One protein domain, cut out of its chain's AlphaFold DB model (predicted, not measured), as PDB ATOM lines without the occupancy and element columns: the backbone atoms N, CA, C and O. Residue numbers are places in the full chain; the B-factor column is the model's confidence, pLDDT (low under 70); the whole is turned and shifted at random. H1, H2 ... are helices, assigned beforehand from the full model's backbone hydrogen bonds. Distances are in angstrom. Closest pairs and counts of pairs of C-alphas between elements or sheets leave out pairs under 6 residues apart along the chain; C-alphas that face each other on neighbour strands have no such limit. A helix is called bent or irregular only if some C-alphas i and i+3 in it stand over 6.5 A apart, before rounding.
ATOM      1  N   ALA A  19      27.431 -63.286 -28.664       66.38
ATOM      2  CA  ALA A  19      28.850 -62.910 -28.654       66.38
ATOM      3  C   ALA A  19      29.099 -61.685 -27.761       66.38
ATOM      4  O   ALA A  19      30.059 -61.660 -26.991       66.38
ATOM      5  N   ILE A  20      28.184 -60.706 -27.793       66.94
ATOM      6  CA  ILE A  20      28.233 -59.546 -26.892       66.94
ATOM      7  C   ILE A  20      28.077 -59.990 -25.440       66.94
ATOM      8  O   ILE A  20      28.856 -59.580 -24.583       66.94
ATOM      9  N   ASN A  21      27.097 -60.848 -25.155       71.44
ATOM     10  CA  ASN A  21      26.908 -61.377 -23.808       71.44
ATOM     11  C   ASN A  21      28.088 -62.255 -23.367       71.44
ATOM     12  O   ASN A  21      28.472 -62.194 -22.206       71.44
ATOM     13  N   TYR A  22      28.698 -63.025 -24.270       73.81
ATOM     14  CA  TYR A  22      29.830 -63.890 -23.943       73.81
ATOM     15  C   TYR A  22      31.109 -63.101 -23.625       73.81
ATOM     16  O   TYR A  22      31.752 -63.368 -22.615       73.81
ATOM     17  N   HIS A  23      31.468 -62.113 -24.449       75.62
ATOM     18  CA  HIS A  23      32.718 -61.361 -24.276       75.62
ATOM     19  C   HIS A  23      32.589 -60.146 -23.356       75.62
ATOM     20  O   HIS A  23      33.544 -59.785 -22.674       75.62
ATOM     21  N   PHE A  24      31.416 -59.512 -23.325       77.50
ATOM     22  CA  PHE A  24      31.220 -58.233 -22.639       77.50
ATOM     23  C   PHE A  24      30.108 -58.272 -21.584       77.50
ATOM     24  O   PHE A  24      29.882 -57.281 -20.888       77.50
ATOM     25  N   GLY A  25      29.370 -59.381 -21.469       80.00
ATOM     26  CA  GLY A  25      28.257 -59.558 -20.531       80.00
ATOM     27  C   GLY A  25      26.994 -58.761 -20.871       80.00
ATOM     28  O   GLY A  25      25.889 -59.196 -20.568       80.00
ATOM     29  N   SER A  26      27.130 -57.578 -21.476       79.50
ATOM     30  CA  SER A  26      26.022 -56.702 -21.861       79.50
ATOM     31  C   SER A  26      26.480 -55.617 -22.839       79.50
ATOM     32  O   SER A  26      27.668 -55.319 -22.956       79.50
ATOM     33  N   ARG A  27      25.523 -54.916 -23.461       74.75
ATOM     34  CA  ARG A  27      25.805 -53.703 -24.255       74.75
ATOM     35  C   ARG A  27      26.479 -52.598 -23.431       74.75
ATOM     36  O   ARG A  27      27.327 -51.886 -23.953       74.75
ATOM     37  N   ALA A  28      26.138 -52.479 -22.145       77.25
ATOM     38  CA  ALA A  28      26.812 -51.552 -21.233       77.25
ATOM     39  C   ALA A  28      28.269 -51.970 -20.971       77.25
ATOM     40  O   ALA A  28      29.140 -51.113 -20.888       77.25
ATOM     41  N   GLY A  29      28.544 -53.275 -20.891       79.88
ATOM     42  CA  GLY A  29      29.903 -53.808 -20.777       79.88
ATOM     43  C   GLY A  29      30.740 -53.590 -22.035       79.88
ATOM     44  O   GLY A  29      31.903 -53.214 -21.924       79.88
ATOM     45  N   LEU A  30      30.141 -53.722 -23.221       81.44
ATOM     46  CA  LEU A  30      30.801 -53.376 -24.484       81.44
ATOM     47  C   LEU A  30      31.141 -51.882 -24.528       81.44
ATOM     48  O   LEU A  30      32.258 -51.509 -24.869       81.44
ATOM     49  N   LEU A  31      30.202 -51.027 -24.117       81.56
ATOM     50  CA  LEU A  31      30.436 -49.588 -24.046       81.56
ATOM     51  C   LEU A  31      31.564 -49.237 -23.070       81.56
ATOM     52  O   LEU A  31      32.413 -48.422 -23.413       81.56
ATOM     53  N   ARG A  32      31.620 -49.876 -21.891       84.12
ATOM     54  CA  ARG A  32      32.754 -49.724 -20.962       84.12
ATOM     55  C   ARG A  32      34.076 -50.082 -21.613       84.12
ATOM     56  O   ARG A  32      35.025 -49.325 -21.471       84.12
ATOM     57  N   ALA A  33      34.131 -51.214 -22.309       85.75
ATOM     58  CA  ALA A  33      35.354 -51.673 -22.955       85.75
ATOM     59  C   ALA A  33      35.838 -50.670 -24.013       85.75
ATOM     60  O   ALA A  33      37.004 -50.298 -23.998       85.75
ATOM     61  N   ILE A  34      34.933 -50.173 -24.863       84.50
ATOM     62  CA  ILE A  34      35.249 -49.147 -25.869       84.50
ATOM     63  C   ILE A  34      35.760 -47.866 -25.204       84.50
ATOM     64  O   ILE A  34      36.775 -47.320 -25.626       84.50
ATOM     65  N   LEU A  35      35.071 -47.392 -24.159       86.38
ATOM     66  CA  LEU A  35      35.472 -46.177 -23.452       86.38
ATOM     67  C   LEU A  35      36.844 -46.322 -22.796       86.38
ATOM     68  O   LEU A  35      37.658 -45.411 -22.896       86.38
ATOM     69  N   ARG A  36      37.101 -47.470 -22.165       88.31
ATOM     70  CA  ARG A  36      38.376 -47.751 -21.511       88.31
ATOM     71  C   ARG A  36      39.527 -47.813 -22.512       88.31
ATOM     72  O   ARG A  36      40.513 -47.131 -22.294       88.31
ATOM     73  N   ILE A  37      39.363 -48.526 -23.628       86.31
ATOM     74  CA  ILE A  37      40.383 -48.589 -24.691       86.31
ATOM     75  C   ILE A  37      40.712 -47.186 -25.215       86.31
ATOM     76  O   ILE A  37      41.879 -46.846 -25.374       86.31
ATOM     77  N   GLY A  38      39.689 -46.362 -25.465       86.50
ATOM     78  CA  GLY A  38      39.900 -44.995 -25.939       86.50
ATOM     79  C   GLY A  38      40.641 -44.120 -24.928       86.50
ATOM     80  O   GLY A  38      41.502 -43.343 -25.323       86.50
ATOM     81  N   ILE A  39      40.335 -44.259 -23.632       89.06
ATOM     82  CA  ILE A  39      41.049 -43.543 -22.567       89.06
ATOM     83  C   ILE A  39      42.498 -44.026 -22.474       89.06
ATOM     84  O   ILE A  39      43.399 -43.206 -22.601       89.06
ATOM     85  N   GLU A  40      42.722 -45.336 -22.346       89.06
ATOM     86  CA  GLU A  40      44.052 -45.955 -22.240       89.06
ATOM     87  C   GLU A  40      44.976 -45.553 -23.401       89.06
ATOM     88  O   GLU A  40      46.158 -45.299 -23.178       89.06
ATOM     89  N   ALA A  41      44.440 -45.416 -24.619       86.38
ATOM     90  CA  ALA A  41      45.202 -44.990 -25.791       86.38
ATOM     91  C   ALA A  41      45.799 -43.572 -25.675       86.38
ATOM     92  O   ALA A  41      46.753 -43.260 -26.382       86.38
ATOM     93  N   MET A  42      45.252 -42.713 -24.806       89.44
ATOM     94  CA  MET A  42      45.740 -41.344 -24.586       89.44
ATOM     95  C   MET A  42      46.631 -41.204 -23.345       89.44
ATOM     96  O   MET A  42      47.315 -40.191 -23.202       89.44
ATOM     97  N   GLU A  43      46.607 -42.167 -22.423       91.94
ATOM     98  CA  GLU A  43      47.207 -42.009 -21.088       91.94
ATOM     99  C   GLU A  43      48.731 -41.855 -21.131       91.94
ATOM    100  O   GLU A  43      49.286 -41.041 -20.396       91.94
ATOM    101  N   GLU A  44      49.412 -42.571 -22.030       90.56
ATOM    102  CA  GLU A  44      50.864 -42.434 -22.200       90.56
ATOM    103  C   GLU A  44      51.244 -41.017 -22.653       90.56
ATOM    104  O   GLU A  44      52.148 -40.401 -22.087       90.56
ATOM    105  N   GLN A  45      50.519 -40.460 -23.632       90.44
ATOM    106  CA  GLN A  45      50.742 -39.087 -24.090       90.44
ATOM    107  C   GLN A  45      50.512 -38.081 -22.954       90.44
ATOM    108  O   GLN A  45      51.343 -37.197 -22.753       90.44
ATOM    109  N   ARG A  46      49.431 -38.239 -22.178       94.06
ATOM    110  CA  ARG A  46      49.135 -37.371 -21.024       94.06
ATOM    111  C   ARG A  46      50.261 -37.382 -19.999       94.06
ATOM    112  O   ARG A  46      50.718 -36.325 -19.570       94.06
ATOM    113  N   GLN A  47      50.747 -38.570 -19.642       93.81
ATOM    114  CA  GLN A  47      51.845 -38.693 -18.689       93.81
ATOM    115  C   GLN A  47      53.120 -38.015 -19.210       93.81
ATOM    116  O   GLN A  47      53.760 -37.270 -18.471       93.81
ATOM    117  N   ASN A  48      53.441 -38.191 -20.495       92.69
ATOM    118  CA  ASN A  48      54.594 -37.542 -21.121       92.69
ATOM    119  C   ASN A  48      54.494 -36.005 -21.093       92.69
ATOM    120  O   ASN A  48      55.499 -35.325 -20.882       92.69
ATOM    121  N   GLU A  49      53.298 -35.438 -21.281       91.94
ATOM    122  CA  GLU A  49      53.073 -33.988 -21.197       91.94
ATOM    123  C   GLU A  49      53.275 -33.457 -19.767       91.94
ATOM    124  O   GLU A  49      53.930 -32.427 -19.574       91.94
ATOM    125  N   ILE A  50      52.791 -34.185 -18.754       93.31
ATOM    126  CA  ILE A  50      53.027 -33.856 -17.339       93.31
ATOM    127  C   ILE A  50      54.521 -33.928 -17.005       93.31
ATOM    128  O   ILE A  50      55.060 -33.009 -16.380       93.31
ATOM    129  N   ASP A  51      55.208 -34.976 -17.454       94.56
ATOM    130  CA  ASP A  51      56.641 -35.158 -17.221       94.56
ATOM    131  C   ASP A  51      57.461 -34.050 -17.903       94.56
ATOM    132  O   ASP A  51      58.420 -33.528 -17.325       94.56
ATOM    133  N   ALA A  52      57.053 -33.612 -19.098       93.69
ATOM    134  CA  ALA A  52      57.676 -32.494 -19.801       93.69
ATOM    135  C   ALA A  52      57.505 -31.158 -19.056       93.69
ATOM    136  O   ALA A  52      58.436 -30.345 -19.012       93.69
ATOM    137  N   LEU A  53      56.345 -30.918 -18.436       93.81
ATOM    138  CA  LEU A  53      56.130 -29.755 -17.568       93.81
ATOM    139  C   LEU A  53      56.995 -29.835 -16.305       93.81
ATOM    140  O   LEU A  53      57.667 -28.858 -15.958       93.81
ATOM    141  N   ALA A  54      57.062 -31.008 -15.676       93.81
ATOM    142  CA  ALA A  54      57.900 -31.238 -14.505       93.81
ATOM    143  C   ALA A  54      59.392 -31.010 -14.810       93.81
ATOM    144  O   ALA A  54      60.086 -30.349 -14.035       93.81
ATOM    145  N   ALA A  55      59.876 -31.457 -15.974       95.31
ATOM    146  CA  ALA A  55      61.245 -31.219 -16.440       95.31
ATOM    147  C   ALA A  55      61.571 -29.724 -16.624       95.31
ATOM    148  O   ALA A  55      62.726 -29.314 -16.509       95.31
ATOM    149  N   ARG A  56      60.553 -28.889 -16.866       94.75
ATOM    150  CA  ARG A  56      60.663 -27.423 -16.935       94.75
ATOM    151  C   ARG A  56      60.498 -26.734 -15.575       94.75
ATOM    152  O   ARG A  56      60.489 -25.507 -15.520       94.75
ATOM    153  N   GLY A  57      60.359 -27.499 -14.490       93.50
ATOM    154  CA  GLY A  57      60.116 -26.983 -13.143       93.50
ATOM    155  C   GLY A  57      58.678 -26.515 -12.903       93.50
ATOM    156  O   GLY A  57      58.420 -25.835 -11.911       93.50
ATOM    157  N   ILE A  58      57.743 -26.857 -13.795       93.38
ATOM    158  CA  ILE A  58      56.326 -26.517 -13.662       93.38
ATOM    159  C   ILE A  58      55.635 -27.665 -12.934       93.38
ATOM    160  O   ILE A  58      55.601 -28.798 -13.411       93.38
ATOM    161  N   LYS A  59      55.071 -27.371 -11.764       93.31
ATOM    162  CA  LYS A  59      54.300 -28.344 -10.996       93.31
ATOM    163  C   LYS A  59      52.850 -28.349 -11.476       93.31
ATOM    164  O   LYS A  59      52.183 -27.319 -11.427       93.31
ATOM    165  N   VAL A  60      52.362 -29.516 -11.889       93.56
ATOM    166  CA  VAL A  60      50.955 -29.717 -12.255       93.56
ATOM    167  C   VAL A  60      50.144 -29.945 -10.981       93.56
ATOM    168  O   VAL A  60      50.129 -31.034 -10.414       93.56
ATOM    169  N   ASP A  61      49.525 -28.879 -10.481       94.31
ATOM    170  CA  ASP A  61      48.570 -28.933  -9.377       94.31
ATOM    171  C   ASP A  61      47.451 -27.898  -9.563       94.31
ATOM    172  O   ASP A  61      47.384 -27.194 -10.567       94.31
ATOM    173  N   LYS A  62      46.542 -27.812  -8.592       89.50
ATOM    174  CA  LYS A  62      45.343 -26.967  -8.657       89.50
ATOM    175  C   LYS A  62      45.627 -25.460  -8.709       89.50
ATOM    176  O   LYS A  62      44.696 -24.694  -8.931       89.50
ATOM    177  N   ASN A  63      46.867 -25.034  -8.448       91.25
ATOM    178  CA  ASN A  63      47.285 -23.635  -8.546       91.25
ATOM    179  C   ASN A  63      47.854 -23.294  -9.929       91.25
ATOM    180  O   ASN A  63      48.120 -22.121 -10.192       91.25
ATOM    181  N   LEU A  64      48.063 -24.297 -10.791       92.00
ATOM    182  CA  LEU A  64      48.412 -24.073 -12.187       92.00
ATOM    183  C   LEU A  64      47.283 -23.295 -12.870       92.00
ATOM    184  O   LEU A  64      46.104 -23.434 -12.525       92.00
ATOM    185  N   ASP A  65      47.650 -22.443 -13.822       91.00
ATOM    186  CA  ASP A  65      46.681 -21.605 -14.503       91.00
ATOM    187  C   ASP A  65      45.653 -22.454 -15.269       91.00
ATOM    188  O   ASP A  65      45.956 -23.513 -15.830       91.00
ATOM    189  N   VAL A  66      44.410 -21.968 -15.277       92.12
ATOM    190  CA  VAL A  66      43.266 -22.675 -15.870       92.12
ATOM    191  C   VAL A  66      43.499 -22.978 -17.345       92.12
ATOM    192  O   VAL A  66      43.073 -24.035 -17.798       92.12
ATOM    193  N   SER A  67      44.191 -22.098 -18.074       92.12
ATOM    194  CA  SER A  67      44.466 -22.276 -19.502       92.12
ATOM    195  C   SER A  67      45.447 -23.421 -19.766       92.12
ATOM    196  O   SER A  67      45.248 -24.203 -20.698       92.12
ATOM    197  N   THR A  68      46.489 -23.568 -18.949       93.25
ATOM    198  CA  THR A  68      47.416 -24.701 -19.047       93.25
ATOM    199  C   THR A  68      46.723 -26.003 -18.647       93.25
ATOM    200  O   THR A  68      46.818 -26.986 -19.381       93.25
ATOM    201  N   LEU A  69      45.958 -26.012 -17.547       94.62
ATOM    202  CA  LEU A  69      45.193 -27.195 -17.124       94.62
ATOM    203  C   LEU A  69      44.164 -27.627 -18.177       94.62
ATOM    204  O   LEU A  69      44.042 -28.813 -18.473       94.62
ATOM    205  N   SER A  70      43.440 -26.687 -18.790       94.94
ATOM    206  CA  SER A  70      42.506 -27.024 -19.865       94.94
ATOM    207  C   SER A  70      43.221 -27.514 -21.117       94.94
ATOM    208  O   SER A  70      42.705 -28.406 -21.782       94.94
ATOM    209  N   THR A  71      44.410 -26.994 -21.428       95.06
ATOM    210  CA  THR A  71      45.216 -27.478 -22.558       95.06
ATOM    211  C   THR A  71      45.597 -28.951 -22.390       95.06
ATOM    212  O   THR A  71      45.401 -29.713 -23.338       95.06
ATOM    213  N   LEU A  72      46.045 -29.357 -21.192       95.00
ATOM    214  CA  LEU A  72      46.355 -30.760 -20.855       95.00
ATOM    215  C   LEU A  72      45.136 -31.682 -21.029       95.00
ATOM    216  O   LEU A  72      45.233 -32.796 -21.538       95.00
ATOM    217  N   VAL A  73      43.938 -31.195 -20.693       93.88
ATOM    218  CA  VAL A  73      42.707 -31.964 -20.920       93.88
ATOM    219  C   VAL A  73      42.377 -32.059 -22.412       93.88
ATOM    220  O   VAL A  73      42.069 -33.147 -22.899       93.88
ATOM    221  N   ILE A  74      42.410 -30.941 -23.142       95.38
ATOM    222  CA  ILE A  74      41.886 -30.835 -24.513       95.38
ATOM    223  C   ILE A  74      42.775 -31.554 -25.528       95.38
ATOM    224  O   ILE A  74      42.245 -32.327 -26.330       95.38
ATOM    225  N   ARG A  75      44.089 -31.281 -25.536       94.75
ATOM    226  CA  ARG A  75      44.973 -31.684 -26.646       94.75
ATOM    227  C   ARG A  75      44.994 -33.196 -26.871       94.75
ATOM    228  O   ARG A  75      44.668 -33.593 -27.989       94.75
ATOM    229  N   PRO A  76      45.196 -34.051 -25.850       93.62
ATOM    230  CA  PRO A  76      45.249 -35.491 -26.084       93.62
ATOM    231  C   PRO A  76      43.900 -36.061 -26.555       93.62
ATOM    232  O   PRO A  76      43.873 -36.985 -27.358       93.62
ATOM    233  N   ILE A  77      42.761 -35.477 -26.133       93.31
ATOM    234  CA  ILE A  77      41.429 -35.884 -26.638       93.31
ATOM    235  C   ILE A  77      41.252 -35.467 -28.093       93.31
ATOM    236  O   ILE A  77      40.607 -36.177 -28.859       93.31
ATOM    237  N   ALA A  78      41.780 -34.314 -28.488       94.94
ATOM    238  CA  ALA A  78      41.705 -33.886 -29.872       94.94
ATOM    239  C   ALA A  78      42.625 -34.733 -30.764       94.94
ATOM    240  O   ALA A  78      42.202 -35.129 -31.847       94.94
ATOM    241  N   ASP A  79      43.825 -35.081 -30.297       93.25
ATOM    242  CA  ASP A  79      44.832 -35.821 -31.066       93.25
ATOM    243  C   ASP A  79      44.412 -37.236 -31.459       93.25
ATOM    244  O   ASP A  79      44.832 -37.716 -32.512       93.25
ATOM    245  N   VAL A  80      43.485 -37.870 -30.730       91.12
ATOM    246  CA  VAL A  80      42.919 -39.158 -31.175       91.12
ATOM    247  C   VAL A  80      42.258 -39.056 -32.555       91.12
ATOM    248  O   VAL A  80      42.191 -40.049 -33.274       91.12
ATOM    249  N   LEU A  81      41.803 -37.867 -32.972       92.94
ATOM    250  CA  LEU A  81      41.194 -37.651 -34.289       92.94
ATOM    251  C   LEU A  81      42.179 -37.819 -35.455       92.94
ATOM    252  O   LEU A  81      41.733 -37.931 -36.597       92.94
ATOM    253  N   ARG A  82      43.488 -37.884 -35.182       90.12
ATOM    254  CA  ARG A  82      44.507 -38.234 -36.181       90.12
ATOM    255  C   ARG A  82      44.412 -39.698 -36.623       90.12
ATOM    256  O   ARG A  82      44.870 -40.030 -37.712       90.12
ATOM    257  N   TYR A  83      43.779 -40.554 -35.820       87.88
ATOM    258  CA  TYR A  83      43.654 -41.992 -36.063       87.88
ATOM    259  C   TYR A  83      42.211 -42.387 -36.379       87.88
ATOM    260  O   TYR A  83      41.249 -41.752 -35.937       87.88
ATOM    261  N   ASN A  84      42.025 -43.455 -37.157       85.69
ATOM    262  CA  ASN A  84      40.687 -43.888 -37.557       85.69
ATOM    263  C   ASN A  84      39.858 -44.389 -36.368       85.69
ATOM    264  O   ASN A  84      38.706 -43.992 -36.190       85.69
ATOM    265  N   GLU A  85      40.481 -45.178 -35.504       85.62
ATOM    266  CA  GLU A  85      39.898 -45.692 -34.271       85.62
ATOM    267  C   GLU A  85      39.476 -44.550 -33.342       85.62
ATOM    268  O   GLU A  85      38.402 -44.603 -32.743       85.62
ATOM    269  N   GLY A  86      40.279 -43.485 -33.266       89.06
ATOM    270  CA  GLY A  86      39.971 -42.311 -32.455       89.06
ATOM    271  C   GLY A  86      38.805 -41.485 -33.007       89.06
ATOM    272  O   GLY A  86      37.952 -41.038 -32.237       89.06
ATOM    273  N   VAL A  87      38.680 -41.355 -34.333       91.38
ATOM    274  CA  VAL A  87      37.492 -40.755 -34.973       91.38
ATOM    275  C   VAL A  87      36.222 -41.525 -34.600       91.38
ATOM    276  O   VAL A  87      35.225 -40.915 -34.200       91.38
ATOM    277  N   GLU A  88      36.244 -42.857 -34.675       88.56
ATOM    278  CA  GLU A  88      35.093 -43.683 -34.295       88.56
ATOM    279  C   GLU A  88      34.803 -43.618 -32.792       88.56
ATOM    280  O   GLU A  88      33.645 -43.466 -32.394       88.56
ATOM    281  N   PHE A  89      35.840 -43.638 -31.954       89.06
ATOM    282  CA  PHE A  89      35.722 -43.453 -30.512       89.06
ATOM    283  C   PHE A  89      35.018 -42.136 -30.164       89.06
ATOM    284  O   PHE A  89      34.016 -42.148 -29.444       89.06
ATOM    285  N   ILE A  90      35.457 -41.003 -30.721       91.38
ATOM    286  CA  ILE A  90      34.840 -39.695 -30.459       91.38
ATOM    287  C   ILE A  90      33.397 -39.644 -30.969       91.38
ATOM    288  O   ILE A  90      32.520 -39.107 -30.288       91.38
ATOM    289  N   ARG A  91      33.098 -40.255 -32.123       89.38
ATOM    290  CA  ARG A  91      31.715 -40.368 -32.619       89.38
ATOM    291  C   ARG A  91      30.832 -41.172 -31.668       89.38
ATOM    292  O   ARG A  91      29.687 -40.779 -31.441       89.38
ATOM    293  N   ILE A  92      31.347 -42.269 -31.114       85.50
ATOM    294  CA  ILE A  92      30.655 -43.069 -30.099       85.50
ATOM    295  C   ILE A  92      30.416 -42.214 -28.853       85.50
ATOM    296  O   ILE A  92      29.269 -42.081 -28.433       85.50
ATOM    297  N   VAL A  93      31.450 -41.561 -28.314       84.69
ATOM    298  CA  VAL A  93      31.346 -40.674 -27.141       84.69
ATOM    299  C   VAL A  93      30.277 -39.593 -27.348       84.69
ATOM    300  O   VAL A  93      29.406 -39.414 -26.493       84.69
ATOM    301  N   GLY A  94      30.278 -38.929 -28.506       84.12
ATOM    302  CA  GLY A  94      29.311 -37.891 -28.861       84.12
ATOM    303  C   GLY A  94      27.861 -38.371 -28.945       84.12
ATOM    304  O   GLY A  94      26.943 -37.644 -28.563       84.12
ATOM    305  N   GLN A  95      27.630 -39.604 -29.403       79.75
ATOM    306  CA  GLN A  95      26.286 -40.187 -29.515       79.75
ATOM    307  C   GLN A  95      25.675 -40.567 -28.167       79.75
ATOM    308  O   GLN A  95      24.450 -40.590 -28.041       79.75
ATOM    309  N   ILE A  96      26.504 -40.879 -27.170       71.62
ATOM    310  CA  ILE A  96      26.007 -41.269 -25.846       71.62
ATOM    311  C   ILE A  96      25.481 -40.022 -25.097       71.62
ATOM    312  O   ILE A  96      24.606 -40.149 -24.243       71.62
ATOM    313  N   GLY A  97      25.920 -38.813 -25.484       62.00
ATOM    314  CA  GLY A  97      25.469 -37.523 -24.945       62.00
ATOM    315  C   GLY A  97      25.866 -37.311 -23.473       62.00
ATOM    316  O   GLY A  97      26.210 -38.256 -22.800       62.00
ATOM    317  N   PRO A  98      25.858 -36.098 -22.910       57.38
ATOM    318  CA  PRO A  98      26.322 -35.853 -21.530       57.38
ATOM    319  C   PRO A  98      25.255 -36.032 -20.421       57.38
ATOM    320  O   PRO A  98      25.528 -35.747 -19.256       57.38
ATOM    321  N   TYR A  99      24.032 -36.480 -20.740       54.97
ATOM    322  CA  TYR A  99      22.843 -36.171 -19.922       54.97
ATOM    323  C   TYR A  99      22.279 -37.299 -19.040       54.97
ATOM    324  O   TYR A  99      21.246 -37.094 -18.401       54.97
ATOM    325  N   THR A 100      22.896 -38.485 -18.962       58.25
ATOM    326  CA  THR A 100      22.326 -39.587 -18.158       58.25
ATOM    327  C   THR A 100      23.116 -39.882 -16.878       58.25
ATOM    328  O   THR A 100      24.343 -39.961 -16.865       58.25
ATOM    329  N   ARG A 101      22.406 -40.106 -15.761       60.03
ATOM    330  CA  ARG A 101      23.022 -40.441 -14.459       60.03
ATOM    331  C   ARG A 101      23.817 -41.754 -14.499       60.03
ATOM    332  O   ARG A 101      24.868 -41.854 -13.876       60.03
ATOM    333  N   VAL A 102      23.336 -42.733 -15.269       58.38
ATOM    334  CA  VAL A 102      24.013 -44.024 -15.511       58.38
ATOM    335  C   VAL A 102      25.384 -43.813 -16.153       58.38
ATOM    336  O   VAL A 102      26.345 -44.493 -15.820       58.38
ATOM    337  N   GLN A 103      25.495 -42.829 -17.034       64.44
ATOM    338  CA  GLN A 103      26.723 -42.539 -17.749       64.44
ATOM    339  C   GLN A 103      27.705 -41.700 -16.943       64.44
ATOM    340  O   GLN A 103      28.905 -41.864 -17.112       64.44
ATOM    341  N   SER A 104      27.226 -40.846 -16.034       67.38
ATOM    342  CA  SER A 104      28.124 -40.225 -15.057       67.38
ATOM    343  C   SER A 104      28.817 -41.288 -14.206       67.38
ATOM    344  O   SER A 104      30.012 -41.179 -13.968       67.38
ATOM    345  N   ALA A 105      28.091 -42.330 -13.789       69.62
ATOM    346  CA  ALA A 105      28.686 -43.463 -13.085       69.62
ATOM    347  C   ALA A 105      29.649 -44.250 -13.987       69.62
ATOM    348  O   ALA A 105      30.764 -44.528 -13.569       69.62
ATOM    349  N   LEU A 106      29.253 -44.523 -15.236       67.75
ATOM    350  CA  LEU A 106      30.089 -45.226 -16.211       67.75
ATOM    351  C   LEU A 106      31.406 -44.505 -16.488       67.75
ATOM    352  O   LEU A 106      32.457 -45.125 -16.500       67.75
ATOM    353  N   ARG A 107      31.333 -43.192 -16.721       73.81
ATOM    354  CA  ARG A 107      32.483 -42.331 -16.981       73.81
ATOM    355  C   ARG A 107      33.416 -42.328 -15.778       73.81
ATOM    356  O   ARG A 107      34.610 -42.512 -15.948       73.81
ATOM    357  N   ASN A 108      32.863 -42.150 -14.580       77.38
ATOM    358  CA  ASN A 108      33.659 -42.185 -13.364       77.38
ATOM    359  C   ASN A 108      34.325 -43.559 -13.182       77.38
ATOM    360  O   ASN A 108      35.486 -43.600 -12.822       77.38
ATOM    361  N   GLU A 109      33.630 -44.662 -13.475       83.50
ATOM    362  CA  GLU A 109      34.189 -46.022 -13.425       83.50
ATOM    363  C   GLU A 109      35.346 -46.213 -14.419       83.50
ATOM    364  O   GLU A 109      36.387 -46.728 -14.040       83.50
ATOM    365  N   VAL A 110      35.198 -45.789 -15.679       84.56
ATOM    366  CA  VAL A 110      36.250 -45.984 -16.701       84.56
ATOM    367  C   VAL A 110      37.420 -45.008 -16.578       84.56
ATOM    368  O   VAL A 110      38.478 -45.283 -17.124       84.56
ATOM    369  N   MET A 111      37.225 -43.872 -15.904       86.75
ATOM    370  CA  MET A 111      38.275 -42.882 -15.647       86.75
ATOM    371  C   MET A 111      38.995 -43.118 -14.310       86.75
ATOM    372  O   MET A 111      39.941 -42.398 -14.003       86.75
ATOM    373  N   GLN A 112      38.564 -44.079 -13.489       87.94
ATOM    374  CA  GLN A 112      39.270 -44.393 -12.244       87.94
ATOM    375  C   GLN A 112      40.732 -44.743 -12.520       87.94
ATOM    376  O   GLN A 112      41.030 -45.455 -13.475       87.94
ATOM    377  N   ASP A 113      41.617 -44.223 -11.670       88.69
ATOM    378  CA  ASP A 113      43.067 -44.430 -11.738       88.69
ATOM    379  C   ASP A 113      43.725 -43.936 -13.044       88.69
ATOM    380  O   ASP A 113      44.798 -44.405 -13.415       88.69
ATOM    381  N   THR A 114      43.103 -42.962 -13.723       92.81
ATOM    382  CA  THR A 114      43.646 -42.324 -14.936       92.81
ATOM    383  C   THR A 114      44.207 -40.930 -14.662       92.81
ATOM    384  O   THR A 114      43.735 -40.186 -13.791       92.81
ATOM    385  N   VAL A 115      45.191 -40.541 -15.465       94.00
ATOM    386  CA  VAL A 115      45.727 -39.184 -15.545       94.00
ATOM    387  C   VAL A 115      44.628 -38.214 -15.968       94.00
ATOM    388  O   VAL A 115      44.487 -37.161 -15.351       94.00
ATOM    389  N   LEU A 116      43.770 -38.600 -16.921       91.69
ATOM    390  CA  LEU A 116      42.624 -37.787 -17.337       91.69
ATOM    391  C   LEU A 116      41.714 -37.390 -16.163       91.69
ATOM    392  O   LEU A 116      41.292 -36.235 -16.075       91.69
ATOM    393  N   LEU A 117      41.392 -38.323 -15.258       91.81
ATOM    394  CA  LEU A 117      40.587 -37.993 -14.076       91.81
ATOM    395  C   LEU A 117      41.303 -36.970 -13.197       91.81
ATOM    396  O   LEU A 117      40.689 -35.983 -12.798       91.81
ATOM    397  N   THR A 118      42.598 -37.180 -12.963       93.06
ATOM    398  CA  THR A 118      43.431 -36.273 -12.167       93.06
ATOM    399  C   THR A 118      43.440 -34.864 -12.768       93.06
ATOM    400  O   THR A 118      43.185 -33.892 -12.064       93.06
ATOM    401  N   GLU A 119      43.656 -34.725 -14.075       93.38
ATOM    402  CA  GLU A 119      43.654 -33.431 -14.774       93.38
ATOM    403  C   GLU A 119      42.297 -32.721 -14.683       93.38
ATOM    404  O   GLU A 119      42.231 -31.516 -14.421       93.38
ATOM    405  N   VAL A 120      41.199 -33.463 -14.856       92.12
ATOM    406  CA  VAL A 120      39.840 -32.921 -14.729       92.12
ATOM    407  C   VAL A 120      39.560 -32.474 -13.293       92.12
ATOM    408  O   VAL A 120      38.962 -31.415 -13.102       92.12
ATOM    409  N   GLU A 121      39.992 -33.232 -12.286       92.44
ATOM    410  CA  GLU A 121      39.852 -32.860 -10.873       92.44
ATOM    411  C   GLU A 121      40.659 -31.603 -10.534       92.44
ATOM    412  O   GLU A 121      40.120 -30.680  -9.922       92.44
ATOM    413  N   LEU A 122      41.903 -31.499 -11.013       94.56
ATOM    414  CA  LEU A 122      42.720 -30.293 -10.852       94.56
ATOM    415  C   LEU A 122      42.062 -29.068 -11.499       94.56
ATOM    416  O   LEU A 122      42.043 -27.989 -10.903       94.56
ATOM    417  N   LEU A 123      41.483 -29.231 -12.692       93.44
ATOM    418  CA  LEU A 123      40.760 -28.165 -13.383       93.44
ATOM    419  C   LEU A 123      39.490 -27.751 -12.620       93.44
ATOM    420  O   LEU A 123      39.219 -26.557 -12.475       93.44
ATOM    421  N   VAL A 124      38.725 -28.714 -12.093       92.44
ATOM    422  CA  VAL A 124      37.552 -28.454 -11.239       92.44
ATOM    423  C   VAL A 124      37.959 -27.668  -9.994       92.44
ATOM    424  O   VAL A 124      37.337 -26.646  -9.694       92.44
ATOM    425  N   ASP A 125      39.008 -28.104  -9.300       93.44
ATOM    426  CA  ASP A 125      39.493 -27.481  -8.070       93.44
ATOM    427  C   ASP A 125      40.047 -26.073  -8.304       93.44
ATOM    428  O   ASP A 125      39.821 -25.181  -7.480       93.44
ATOM    429  N   SER A 126      40.759 -25.859  -9.413       93.44
ATOM    430  CA  SER A 126      41.306 -24.554  -9.805       93.44
ATOM    431  C   SER A 126      40.187 -23.532 -10.050       93.44
ATOM    432  O   SER A 126      40.182 -22.422  -9.501       93.44
ATOM    433  N   ILE A 127      39.148 -23.932 -10.790       92.38
ATOM    434  CA  ILE A 127      37.995 -23.064 -11.052       92.38
ATOM    435  C   ILE A 127      37.169 -22.849  -9.780       92.38
ATOM    436  O   ILE A 127      36.761 -21.720  -9.500       92.38
ATOM    437  N   ALA A 128      36.938 -23.892  -8.980       92.25
ATOM    438  CA  ALA A 128      36.180 -23.781  -7.736       92.25
ATOM    439  C   ALA A 128      36.847 -22.828  -6.729       92.25
ATOM    440  O   ALA A 128      36.145 -22.057  -6.075       92.25
ATOM    441  N   GLN A 129      38.182 -22.821  -6.644       91.31
ATOM    442  CA  GLN A 129      38.931 -21.857  -5.826       91.31
ATOM    443  C   GLN A 129      38.758 -20.414  -6.308       91.31
ATOM    444  O   GLN A 129      38.745 -19.495  -5.494       91.31
ATOM    445  N   SER A 130      38.598 -20.221  -7.616       90.19
ATOM    446  CA  SER A 130      38.543 -18.896  -8.232       90.19
ATOM    447  C   SER A 130      37.164 -18.244  -8.148       90.19
ATOM    448  O   SER A 130      37.056 -17.054  -7.862       90.19
ATOM    449  N   ILE A 131      36.097 -19.004  -8.423       92.44
ATOM    450  CA  ILE A 131      34.734 -18.453  -8.562       92.44
ATOM    451  C   ILE A 131      33.701 -19.111  -7.639       92.44
ATOM    452  O   ILE A 131      32.540 -18.706  -7.640       92.44
ATOM    453  N   GLY A 132      34.104 -20.102  -6.841       93.06
ATOM    454  CA  GLY A 132      33.232 -20.884  -5.969       93.06
ATOM    455  C   GLY A 132      32.756 -22.197  -6.599       93.06
ATOM    456  O   GLY A 132      32.702 -22.360  -7.819       93.06
ATOM    457  N   GLU A 133      32.377 -23.150  -5.745       90.69
ATOM    458  CA  GLU A 133      32.092 -24.533  -6.145       90.69
ATOM    459  C   GLU A 133      30.922 -24.649  -7.133       90.69
ATOM    460  O   GLU A 133      31.062 -25.236  -8.204       90.69
ATOM    461  N   THR A 134      29.765 -24.071  -6.806       91.50
ATOM    462  CA  THR A 134      28.563 -24.140  -7.649       91.50
ATOM    463  C   THR A 134      28.785 -23.560  -9.054       91.50
ATOM    464  O   THR A 134      28.595 -24.295 -10.027       91.50
ATOM    465  N   PRO A 135      29.207 -22.289  -9.226       90.81
ATOM    466  CA  PRO A 135      29.479 -21.738 -10.556       90.81
ATOM    467  C   PRO A 135      30.644 -22.445 -11.264       90.81
ATOM    468  O   PRO A 135      30.582 -22.614 -12.483       90.81
ATOM    469  N   GLY A 136      31.653 -22.929 -10.530       90.81
ATOM    470  CA  GLY A 136      32.734 -23.734 -11.095       90.81
ATOM    471  C   GLY A 136      32.243 -25.049 -11.700       90.81
ATOM    472  O   GLY A 136      32.557 -25.353 -12.851       90.81
ATOM    473  N   ARG A 137      31.375 -25.781 -10.991       88.81
ATOM    474  CA  ARG A 137      30.744 -27.013 -11.495       88.81
ATOM    475  C   ARG A 137      29.939 -26.768 -12.771       88.81
ATOM    476  O   ARG A 137      30.073 -27.536 -13.722       88.81
ATOM    477  N   TYR A 138      29.137 -25.700 -12.824       89.06
ATOM    478  CA  TYR A 138      28.402 -25.339 -14.045       89.06
ATOM    479  C   TYR A 138      29.343 -25.018 -15.210       89.06
ATOM    480  O   TYR A 138      29.088 -25.430 -16.342       89.06
ATOM    481  N   ARG A 139      30.446 -24.315 -14.939       91.56
ATOM    482  CA  ARG A 139      31.430 -23.944 -15.958       91.56
ATOM    483  C   ARG A 139      32.154 -25.164 -16.530       91.56
ATOM    484  O   ARG A 139      32.215 -25.297 -17.748       91.56
ATOM    485  N   ILE A 140      32.603 -26.086 -15.677       91.06
ATOM    486  CA  ILE A 140      33.203 -27.362 -16.103       91.06
ATOM    487  C   ILE A 140      32.206 -28.197 -16.902       91.06
ATOM    488  O   ILE A 140      32.551 -28.747 -17.945       91.06
ATOM    489  N   HIS A 141      30.955 -28.276 -16.446       87.94
ATOM    490  CA  HIS A 141      29.924 -29.016 -17.162       87.94
ATOM    491  C   HIS A 141      29.731 -28.477 -18.585       87.94
ATOM    492  O   HIS A 141      29.795 -29.245 -19.543       87.94
ATOM    493  N   ASN A 142      29.577 -27.158 -18.736       90.19
ATOM    494  CA  ASN A 142      29.441 -26.521 -20.046       90.19
ATOM    495  C   ASN A 142      30.685 -26.717 -20.922       90.19
ATOM    496  O   ASN A 142      30.549 -26.967 -22.117       90.19
ATOM    497  N   PHE A 143      31.880 -26.654 -20.332       93.12
ATOM    498  CA  PHE A 143      33.136 -26.937 -21.022       93.12
ATOM    499  C   PHE A 143      33.182 -28.359 -21.587       93.12
ATOM    500  O   PHE A 143      33.440 -28.527 -22.775       93.12
ATOM    501  N   LEU A 144      32.868 -29.376 -20.780       89.38
ATOM    502  CA  LEU A 144      32.873 -30.771 -21.230       89.38
ATOM    503  C   LEU A 144      31.829 -31.020 -22.328       89.38
ATOM    504  O   LEU A 144      32.108 -31.736 -23.290       89.38
ATOM    505  N   ILE A 145      30.643 -30.407 -22.218       89.00
ATOM    506  CA  ILE A 145      29.615 -30.461 -23.269       89.00
ATOM    507  C   ILE A 145      30.150 -29.858 -24.567       89.00
ATOM    508  O   ILE A 145      30.033 -30.483 -25.622       89.00
ATOM    509  N   ALA A 146      30.724 -28.655 -24.496       93.38
ATOM    510  CA  ALA A 146      31.244 -27.948 -25.659       93.38
ATOM    511  C   ALA A 146      32.395 -28.721 -26.315       93.38
ATOM    512  O   ALA A 146      32.373 -28.918 -27.527       93.38
ATOM    513  N   LEU A 147      33.341 -29.231 -25.520       94.44
ATOM    514  CA  LEU A 147      34.460 -30.037 -26.000       94.44
ATOM    515  C   LEU A 147      33.970 -31.266 -26.770       94.44
ATOM    516  O   LEU A 147      34.330 -31.449 -27.931       94.44
ATOM    517  N   ILE A 148      33.091 -32.072 -26.168       91.69
ATOM    518  CA  ILE A 148      32.551 -33.271 -26.824       91.69
ATOM    519  C   ILE A 148      31.795 -32.894 -28.099       91.69
ATOM    520  O   ILE A 148      31.956 -33.564 -29.118       91.69
ATOM    521  N   ALA A 149      30.984 -31.833 -28.073       92.75
ATOM    522  CA  ALA A 149      30.220 -31.396 -29.237       92.75
ATOM    523  C   ALA A 149      31.132 -30.974 -30.402       92.75
ATOM    524  O   ALA A 149      30.913 -31.408 -31.535       92.75
ATOM    525  N   ILE A 150      32.169 -30.180 -30.122       96.19
ATOM    526  CA  ILE A 150      33.126 -29.698 -31.124       96.19
ATOM    527  C   ILE A 150      33.922 -30.866 -31.717       96.19
ATOM    528  O   ILE A 150      33.976 -31.016 -32.939       96.19
ATOM    529  N   LEU A 151      34.475 -31.743 -30.874       95.94
ATOM    530  CA  LEU A 151      35.239 -32.901 -31.343       95.94
ATOM    531  C   LEU A 151      34.358 -33.892 -32.114       95.94
ATOM    532  O   LEU A 151      34.781 -34.428 -33.136       95.94
ATOM    533  N   SER A 152      33.104 -34.085 -31.698       94.38
ATOM    534  CA  SER A 152      32.145 -34.925 -32.429       94.38
ATOM    535  C   SER A 152      31.824 -34.360 -33.810       94.38
ATOM    536  O   SER A 152      31.731 -35.115 -34.778       94.38
ATOM    537  N   ALA A 153      31.669 -33.038 -33.924       94.81
ATOM    538  CA  ALA A 153      31.467 -32.383 -35.211       94.81
ATOM    539  C   ALA A 153      32.687 -32.572 -36.127       94.81
ATOM    540  O   ALA A 153      32.521 -32.934 -37.295       94.81
ATOM    541  N   ARG A 154      33.906 -32.426 -35.591       96.62
ATOM    542  CA  ARG A 154      35.150 -32.679 -36.333       96.62
ATOM    543  C   ARG A 154      35.263 -34.132 -36.788       96.62
ATOM    544  O   ARG A 154      35.527 -34.383 -37.961       96.62
ATOM    545  N   ALA A 155      34.986 -35.086 -35.904       94.75
ATOM    546  CA  ALA A 155      35.006 -36.510 -36.227       94.75
ATOM    547  C   ALA A 155      34.006 -36.863 -37.344       94.75
ATOM    548  O   ALA A 155      34.302 -37.656 -38.237       94.75
ATOM    549  N   LEU A 156      32.822 -36.237 -37.343       93.12
ATOM    550  CA  LEU A 156      31.842 -36.393 -38.420       93.12
ATOM    551  C   LEU A 156      32.332 -35.822 -39.756       93.12
ATOM    552  O   LEU A 156      32.057 -36.432 -40.792       93.12
ATOM    553  N   ALA A 157      33.044 -34.692 -39.746       93.56
ATOM    554  CA  ALA A 157      33.635 -34.103 -40.947       93.56
ATOM    555  C   ALA A 157      34.722 -35.012 -41.544       93.56
ATOM    556  O   ALA A 157      34.659 -35.334 -42.730       93.56
ATOM    557  N   ILE A 158      35.639 -35.519 -40.711       93.19
ATOM    558  CA  ILE A 158      36.682 -36.472 -41.130       93.19
ATOM    559  C   ILE A 158      36.047 -37.734 -41.735       93.19
ATOM    560  O   ILE A 158      36.390 -38.146 -42.843       93.19
ATOM    561  N   ALA A 159      35.048 -38.313 -41.061       90.56
ATOM    562  CA  ALA A 159      34.337 -39.486 -41.568       90.56
ATOM    563  C   ALA A 159      33.585 -39.210 -42.888       90.56
ATOM    564  O   ALA A 159      33.419 -40.107 -43.714       90.56
ATOM    565  N   ALA A 160      33.096 -37.985 -43.107       90.12
ATOM    566  CA  ALA A 160      32.457 -37.602 -44.363       90.12
ATOM    567  C   ALA A 160      33.464 -37.499 -45.518       90.12
ATOM    568  O   ALA A 160      33.160 -37.983 -46.607       90.12
ATOM    569  N   ILE A 161      34.650 -36.938 -45.269       90.19
ATOM    570  CA  ILE A 161      35.746 -36.866 -46.245       90.19
ATOM    571  C   ILE A 161      36.194 -38.265 -46.653       90.19
ATOM    572  O   ILE A 161      36.180 -38.580 -47.841       90.19
ATOM    573  N   ARG A 162      36.469 -39.137 -45.675       87.00
ATOM    574  CA  ARG A 162      36.846 -40.534 -45.937       87.00
ATOM    575  C   ARG A 162      35.821 -41.246 -46.815       87.00
ATOM    576  O   ARG A 162      36.191 -41.844 -47.816       87.00
ATOM    577  N   ARG A 163      34.525 -41.116 -46.496       85.19
ATOM    578  CA  ARG A 163      33.437 -41.712 -47.293       85.19
ATOM    579  C   ARG A 163      33.326 -41.145 -48.707       85.19
ATOM    580  O   ARG A 163      32.987 -41.885 -49.623       85.19
ATOM    581  N   LYS A 164      33.537 -39.838 -48.886       84.25
ATOM    582  CA  LYS A 164      33.458 -39.190 -50.205       84.25
ATOM    583  C   LYS A 164      34.589 -39.655 -51.122       84.25
ATOM    584  O   LYS A 164      34.365 -39.789 -52.320       84.25
ATOM    585  N   ASN A 165      35.762 -39.900 -50.548       79.19
ATOM    586  CA  ASN A 165      36.968 -40.247 -51.287       79.19
ATOM    587  C   ASN A 165      37.264 -41.759 -51.281       79.19
ATOM    588  O   ASN A 165      38.324 -42.160 -51.724       79.19
ATOM    589  N   SER A 166      36.338 -42.610 -50.821       66.88
ATOM    590  CA  SER A 166      36.560 -44.061 -50.714       66.88
ATOM    591  C   SER A 166      36.763 -44.758 -52.079       66.88
ATOM    592  O   SER A 166      35.810 -45.272 -52.667       66.88
ATOM    593  N   SER A 167      38.004 -44.817 -52.571       55.31
ATOM    594  CA  SER A 167      38.671 -46.080 -52.938       55.31
ATOM    595  C   SER A 167      39.035 -46.817 -51.637       55.31
ATOM    596  O   SER A 167      39.059 -46.193 -50.583       55.31
ATOM    597  N   ASP A 168      39.306 -48.124 -51.644       55.50
ATOM    598  CA  ASP A 168      39.759 -48.901 -50.461       55.50
ATOM    599  C   ASP A 168      41.143 -48.449 -49.895       55.50
ATOM    600  O   ASP A 168      41.884 -49.248 -49.325       55.50
ATOM    601  N   GLU A 169      41.534 -47.185 -50.079       64.12
ATOM    602  CA  GLU A 169      42.796 -46.595 -49.636       64.12
ATOM    603  C   GLU A 169      42.700 -46.079 -48.197       64.12
ATOM    604  O   GLU A 169      41.776 -45.358 -47.811       64.12
ATOM    605  N   ASP A 170      43.697 -46.458 -47.399       72.06
ATOM    606  CA  ASP A 170      43.897 -45.935 -46.056       72.06
ATOM    607  C   ASP A 170      44.632 -44.592 -46.157       72.06
ATOM    608  O   ASP A 170      45.817 -44.547 -46.487       72.06
ATOM    609  N   TYR A 171      43.907 -43.495 -45.938       79.00
ATOM    610  CA  TYR A 171      44.476 -42.150 -45.982       79.00
ATOM    611  C   TYR A 171      45.338 -41.881 -44.751       79.00
ATOM    612  O   TYR A 171      44.873 -41.991 -43.611       79.00
ATOM    613  N   SER A 172      46.561 -41.417 -44.984       86.19
ATOM    614  CA  SER A 172      47.411 -40.856 -43.941       86.19
ATOM    615  C   SER A 172      46.765 -39.628 -43.284       86.19
ATOM    616  O   SER A 172      45.878 -38.972 -43.837       86.19
ATOM    617  N   ALA A 173      47.226 -39.281 -42.079       83.81
ATOM    618  CA  ALA A 173      46.740 -38.095 -41.374       83.81
ATOM    619  C   ALA A 173      46.994 -36.791 -42.158       83.81
ATOM    620  O   ALA A 173      46.181 -35.874 -42.078       83.81
ATOM    621  N   GLU A 174      48.087 -36.720 -42.923       89.31
ATOM    622  CA  GLU A 174      48.434 -35.553 -43.742       89.31
ATOM    623  C   GLU A 174      47.482 -35.402 -44.933       89.31
ATOM    624  O   GLU A 174      46.934 -34.324 -45.141       89.31
ATOM    625  N   GLU A 175      47.171 -36.495 -45.632       90.75
ATOM    626  CA  GLU A 175      46.194 -36.478 -46.730       90.75
ATOM    627  C   GLU A 175      44.791 -36.099 -46.238       90.75
ATOM    628  O   GLU A 175      44.057 -35.373 -46.909       90.75
ATOM    629  N   ILE A 176      44.402 -36.563 -45.046       90.25
ATOM    630  CA  ILE A 176      43.142 -36.155 -44.416       90.25
ATOM    631  C   ILE A 176      43.134 -34.655 -44.097       90.25
ATOM    632  O   ILE A 176      42.097 -34.014 -44.284       90.25
ATOM    633  N   ASP A 177      44.251 -34.094 -43.635       92.81
ATOM    634  CA  ASP A 177      44.378 -32.658 -43.368       92.81
ATOM    635  C   ASP A 177      44.280 -31.822 -44.649       92.81
ATOM    636  O   ASP A 177      43.558 -30.823 -44.654       92.81
ATOM    637  N   ASP A 178      44.924 -32.251 -45.733       93.75
ATOM    638  CA  ASP A 178      44.854 -31.568 -47.029       93.75
ATOM    639  C   ASP A 178      43.416 -31.583 -47.577       93.75
ATOM    640  O   ASP A 178      42.868 -30.549 -47.962       93.75
ATOM    641  N   LEU A 179      42.734 -32.731 -47.509       92.62
ATOM    642  CA  LEU A 179      41.329 -32.853 -47.916       92.62
ATOM    643  C   LEU A 179      40.377 -32.025 -47.035       92.62
ATOM    644  O   LEU A 179      39.346 -31.532 -47.508       92.62
ATOM    645  N   LEU A 180      40.688 -31.885 -45.741       92.56
ATOM    646  CA  LEU A 180      39.958 -31.000 -44.832       92.56
ATOM    647  C   LEU A 180      40.134 -29.543 -45.264       92.56
ATOM    648  O   LEU A 180      39.127 -28.846 -45.416       92.56
ATOM    649  N   GLU A 181      41.364 -29.115 -45.530       94.88
ATOM    650  CA  GLU A 181      41.680 -27.763 -45.995       94.88
ATOM    651  C   GLU A 181      40.983 -27.435 -47.325       94.88
ATOM    652  O   GLU A 181      40.300 -26.413 -47.429       94.88
ATOM    653  N   GLU A 182      41.017 -28.346 -48.301       94.19
ATOM    654  CA  GLU A 182      40.296 -28.212 -49.576       94.19
ATOM    655  C   GLU A 182      38.775 -28.074 -49.398       94.19
ATOM    656  O   GLU A 182      38.091 -27.420 -50.192       94.19
ATOM    657  N   SER A 183      38.222 -28.673 -48.341       90.62
ATOM    658  CA  SER A 183      36.803 -28.561 -47.983       90.62
ATOM    659  C   SER A 183      36.458 -27.294 -47.181       90.62
ATOM    660  O   SER A 183      35.306 -27.121 -46.770       90.62
ATOM    661  N   GLY A 184      37.433 -26.406 -46.960       93.44
ATOM    662  CA  GLY A 184      37.289 -25.181 -46.172       93.44
ATOM    663  C   GLY A 184      37.296 -25.412 -44.659       93.44
ATOM    664  O   GLY A 184      36.806 -24.567 -43.909       93.44
ATOM    665  N   GLN A 185      37.791 -26.563 -44.198       94.88
ATOM    666  CA  GLN A 185      37.995 -26.858 -42.781       94.88
ATOM    667  C   GLN A 185      39.433 -26.519 -42.373       94.88
ATOM    668  O   GLN A 185      40.343 -26.547 -43.188       94.88
ATOM    669  N   LEU A 186      39.654 -26.235 -41.089       96.00
ATOM    670  CA  LEU A 186      41.010 -26.061 -40.558       96.00
ATOM    671  C   LEU A 186      41.803 -27.373 -40.647       96.00
ATOM    672  O   LEU A 186      41.214 -28.450 -40.494       96.00
ATOM    673  N   ARG A 187      43.128 -27.288 -40.798       96.00
ATOM    674  CA  ARG A 187      44.029 -28.431 -40.559       96.00
ATOM    675  C   ARG A 187      43.985 -28.847 -39.090       96.00
ATOM    676  O   ARG A 187      43.577 -28.045 -38.248       96.00
ATOM    677  N   HIS A 188      44.385 -30.077 -38.763       95.38
ATOM    678  CA  HIS A 188      44.283 -30.606 -37.399       95.38
ATOM    679  C   HIS A 188      44.908 -29.684 -36.353       95.38
ATOM    680  O   HIS A 188      44.211 -29.284 -35.430       95.38
ATOM    681  N   ASP A 189      46.166 -29.272 -36.517       95.88
ATOM    682  CA  ASP A 189      46.840 -28.451 -35.500       95.88
ATOM    683  C   ASP A 189      46.177 -27.080 -35.317       95.88
ATOM    684  O   ASP A 189      45.951 -26.645 -34.190       95.88
ATOM    685  N   GLN A 190      45.748 -26.447 -36.414       97.12
ATOM    686  CA  GLN A 190      44.993 -25.190 -36.369       97.12
ATOM    687  C   GLN A 190      43.641 -25.366 -35.669       97.12
ATOM    688  O   GLN A 190      43.214 -24.507 -34.901       97.12
ATOM    689  N   PHE A 191      42.958 -26.483 -35.930       97.88
ATOM    690  CA  PHE A 191      41.718 -26.833 -35.251       97.88
ATOM    691  C   PHE A 191      41.949 -27.028 -33.749       97.88
ATOM    692  O   PHE A 191      41.205 -26.464 -32.950       97.88
ATOM    693  N   VAL A 192      42.976 -27.785 -33.352       97.19
ATOM    694  CA  VAL A 192      43.303 -28.004 -31.935       97.19
ATOM    695  C   VAL A 192      43.627 -26.682 -31.248       97.19
ATOM    696  O   VAL A 192      43.087 -26.417 -30.175       97.19
ATOM    697  N   ASP A 193      44.444 -25.833 -31.868       97.38
ATOM    698  CA  ASP A 193      44.801 -24.523 -31.326       97.38
ATOM    699  C   ASP A 193      43.571 -23.620 -31.147       97.38
ATOM    700  O   ASP A 193      43.424 -22.985 -30.100       97.38
ATOM    701  N   GLU A 194      42.641 -23.616 -32.105       97.62
ATOM    702  CA  GLU A 194      41.393 -22.851 -32.012       97.62
ATOM    703  C   GLU A 194      40.481 -23.368 -30.886       97.62
ATOM    704  O   GLU A 194      39.905 -22.580 -30.128       97.62
ATOM    705  N   VAL A 195      40.372 -24.693 -30.728       97.38
ATOM    706  CA  VAL A 195      39.586 -25.316 -29.650       97.38
ATOM    707  C   VAL A 195      40.198 -25.017 -28.287       97.38
ATOM    708  O   VAL A 195      39.475 -24.620 -27.369       97.38
ATOM    709  N   VAL A 196      41.519 -25.169 -28.152       96.81
ATOM    710  CA  VAL A 196      42.252 -24.833 -26.928       96.81
ATOM    711  C   VAL A 196      42.049 -23.361 -26.597       96.81
ATOM    712  O   VAL A 196      41.624 -23.057 -25.485       96.81
ATOM    713  N   SER A 197      42.277 -22.457 -27.550       95.81
ATOM    714  CA  SER A 197      42.110 -21.012 -27.365       95.81
ATOM    715  C   SER A 197      40.692 -20.659 -26.900       95.81
ATOM    716  O   SER A 197      40.504 -20.058 -25.839       95.81
ATOM    717  N   THR A 198      39.678 -21.121 -27.637       96.19
ATOM    718  CA  THR A 198      38.264 -20.808 -27.384       96.19
ATOM    719  C   THR A 198      37.785 -21.337 -26.037       96.19
ATOM    720  O   THR A 198      37.188 -20.603 -25.243       96.19
ATOM    721  N   LEU A 199      38.029 -22.620 -25.758       96.00
ATOM    722  CA  LEU A 199      37.511 -23.252 -24.548       96.00
ATOM    723  C   LEU A 199      38.276 -22.811 -23.299       96.00
ATOM    724  O   LEU A 199      37.649 -22.574 -22.265       96.00
ATOM    725  N   SER A 200      39.595 -22.629 -23.397       94.38
ATOM    726  CA  SER A 200      40.407 -22.120 -22.285       94.38
ATOM    727  C   SER A 200      40.017 -20.686 -21.929       94.38
ATOM    728  O   SER A 200      39.821 -20.384 -20.754       94.38
ATOM    729  N   ALA A 201      39.784 -19.820 -22.923       92.50
ATOM    730  CA  ALA A 201      39.284 -18.466 -22.684       92.50
ATOM    731  C   ALA A 201      37.901 -18.470 -22.006       92.50
ATOM    732  O   ALA A 201      37.658 -17.702 -21.072       92.50
ATOM    733  N   GLY A 202      37.000 -19.367 -22.423       91.25
ATOM    734  CA  GLY A 202      35.694 -19.543 -21.783       91.25
ATOM    735  C   GLY A 202      35.795 -19.990 -20.320       91.25
ATOM    736  O   GLY A 202      35.056 -19.492 -19.466       91.25
ATOM    737  N   LEU A 203      36.732 -20.890 -20.012       91.75
ATOM    738  CA  LEU A 203      36.998 -21.351 -18.649       91.75
ATOM    739  C   LEU A 203      37.627 -20.257 -17.773       91.75
ATOM    740  O   LEU A 203      37.184 -20.054 -16.637       91.75
ATOM    741  N   ALA A 204      38.608 -19.530 -18.309       90.25
ATOM    742  CA  ALA A 204      39.348 -18.473 -17.618       90.25
ATOM    743  C   ALA A 204      38.564 -17.153 -17.482       90.25
ATOM    744  O   ALA A 204      38.943 -16.278 -16.708       90.25
ATOM    745  N   SER A 205      37.451 -16.986 -18.201       88.50
ATOM    746  CA  SER A 205      36.680 -15.740 -18.203       88.50
ATOM    747  C   SER A 205      36.216 -15.323 -16.799       88.50
ATOM    748  O   SER A 205      35.485 -16.046 -16.113       88.50
TER     749      SER A 205
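Overview. This is residues 19 to 205 of the 211 residues of an uncharacterized protein of Dietzia timorensis (UniProt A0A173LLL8). The long helix H7 is a spine with H9 and H3 beside it, a bundle of three helices side by side; H4 crosses H7, H6 packs on its first part and on H3, and H8 packs across its last part. The bent helix H2 comes in from one side: its arm H2a runs from H1 toward the bundle with H5 packed on it, and its arm H2b packs on H3. The printed part has 187 residues with nine named helices, H1 to H9 in order along the chain, and no named strand; the class is all helix. It is compact, with a radius of gyration of the C-alphas of 17.4 A and spans of 52 by 43 by 31 A.

Arrangement. H7, residues 133 to 164, touches H9, residues 188 to 204, at a shallow tilt of 16 degrees, opposite ways; their closest C-alphas, Arg 139 and Leu 203, are 6.7 A apart. H9 touches H3, residues 66 to 82, with C-alphas Ser 67 and Ser 200 closest at 4.9 A. H3 and H7 only just touch, with 3 pairs of C-alphas within 8 A, the closest Leu 81 and Ala 155 at 6.6 A. H4, residues 84 to 96, touches H7 at a steep tilt of 50 degrees, with C-alphas Val 87 and Ala 155 closest at 5.1 A. H6, residues 115 to 131, touches H7, with C-alphas Ala 128 and Gly 136 closest at 4.8 A. H8, residues 173 to 182, touches H7 about perpendicular at 88 degrees, with C-alphas Ile 161 and Leu 179 closest at 7.1 A. H2, residues 27 to 55, was assigned as one helix by its hydrogen bonds but is bent: C-alphas 41 and 44 are 7.2 A apart, and its arms are H2a, residues 27 to 41, and H2b, residues 44 to 55. H2b and H3 form a helical hairpin, with C-alphas Arg 46 and Pro 76 closest at 6.7 A. H2a touches H5, residues 101 to 111, with C-alphas Arg 36 and Val 110 closest at 5.5 A. H1, residues 19 to 24, touches H2a only at the corner, with C-alphas Phe 24 and Leu 30 closest at 5.2 A, and is apart from H7. Every O i to N i+4 pair is within hydrogen-bond range in H1, H2a, H2b and H4 to H9; in H3 it is 8 of 13.

Along the chain. H7 is 46.5 A long from C-alpha 133 at (32.092, -24.533, -6.145) to C-alpha 164 at (33.458, -39.190, -50.205). H3 is 25.6 A long, with a kink of 30 degrees near residue 76, and is only just irregular: C-alphas 73 and 76 are 6.8 A apart. H6 is 24.5 A, H9 23.7 A and H2a 21.3 A long. H1 begins at C-alpha 19, (28.850, -62.910, -28.654).

Size, cuts and confidence. The two C-alphas farthest apart, Gly 132 and Ser 167, are 53.6 A apart. The printed part has no cut and no long link. Residues 52 to 57, of which 52 to 55 belong to H2, stand free. The mean pLDDT of the printed part is 87.8; residues 19 to 20, 97 to 106 and 166 to 169 are under 70.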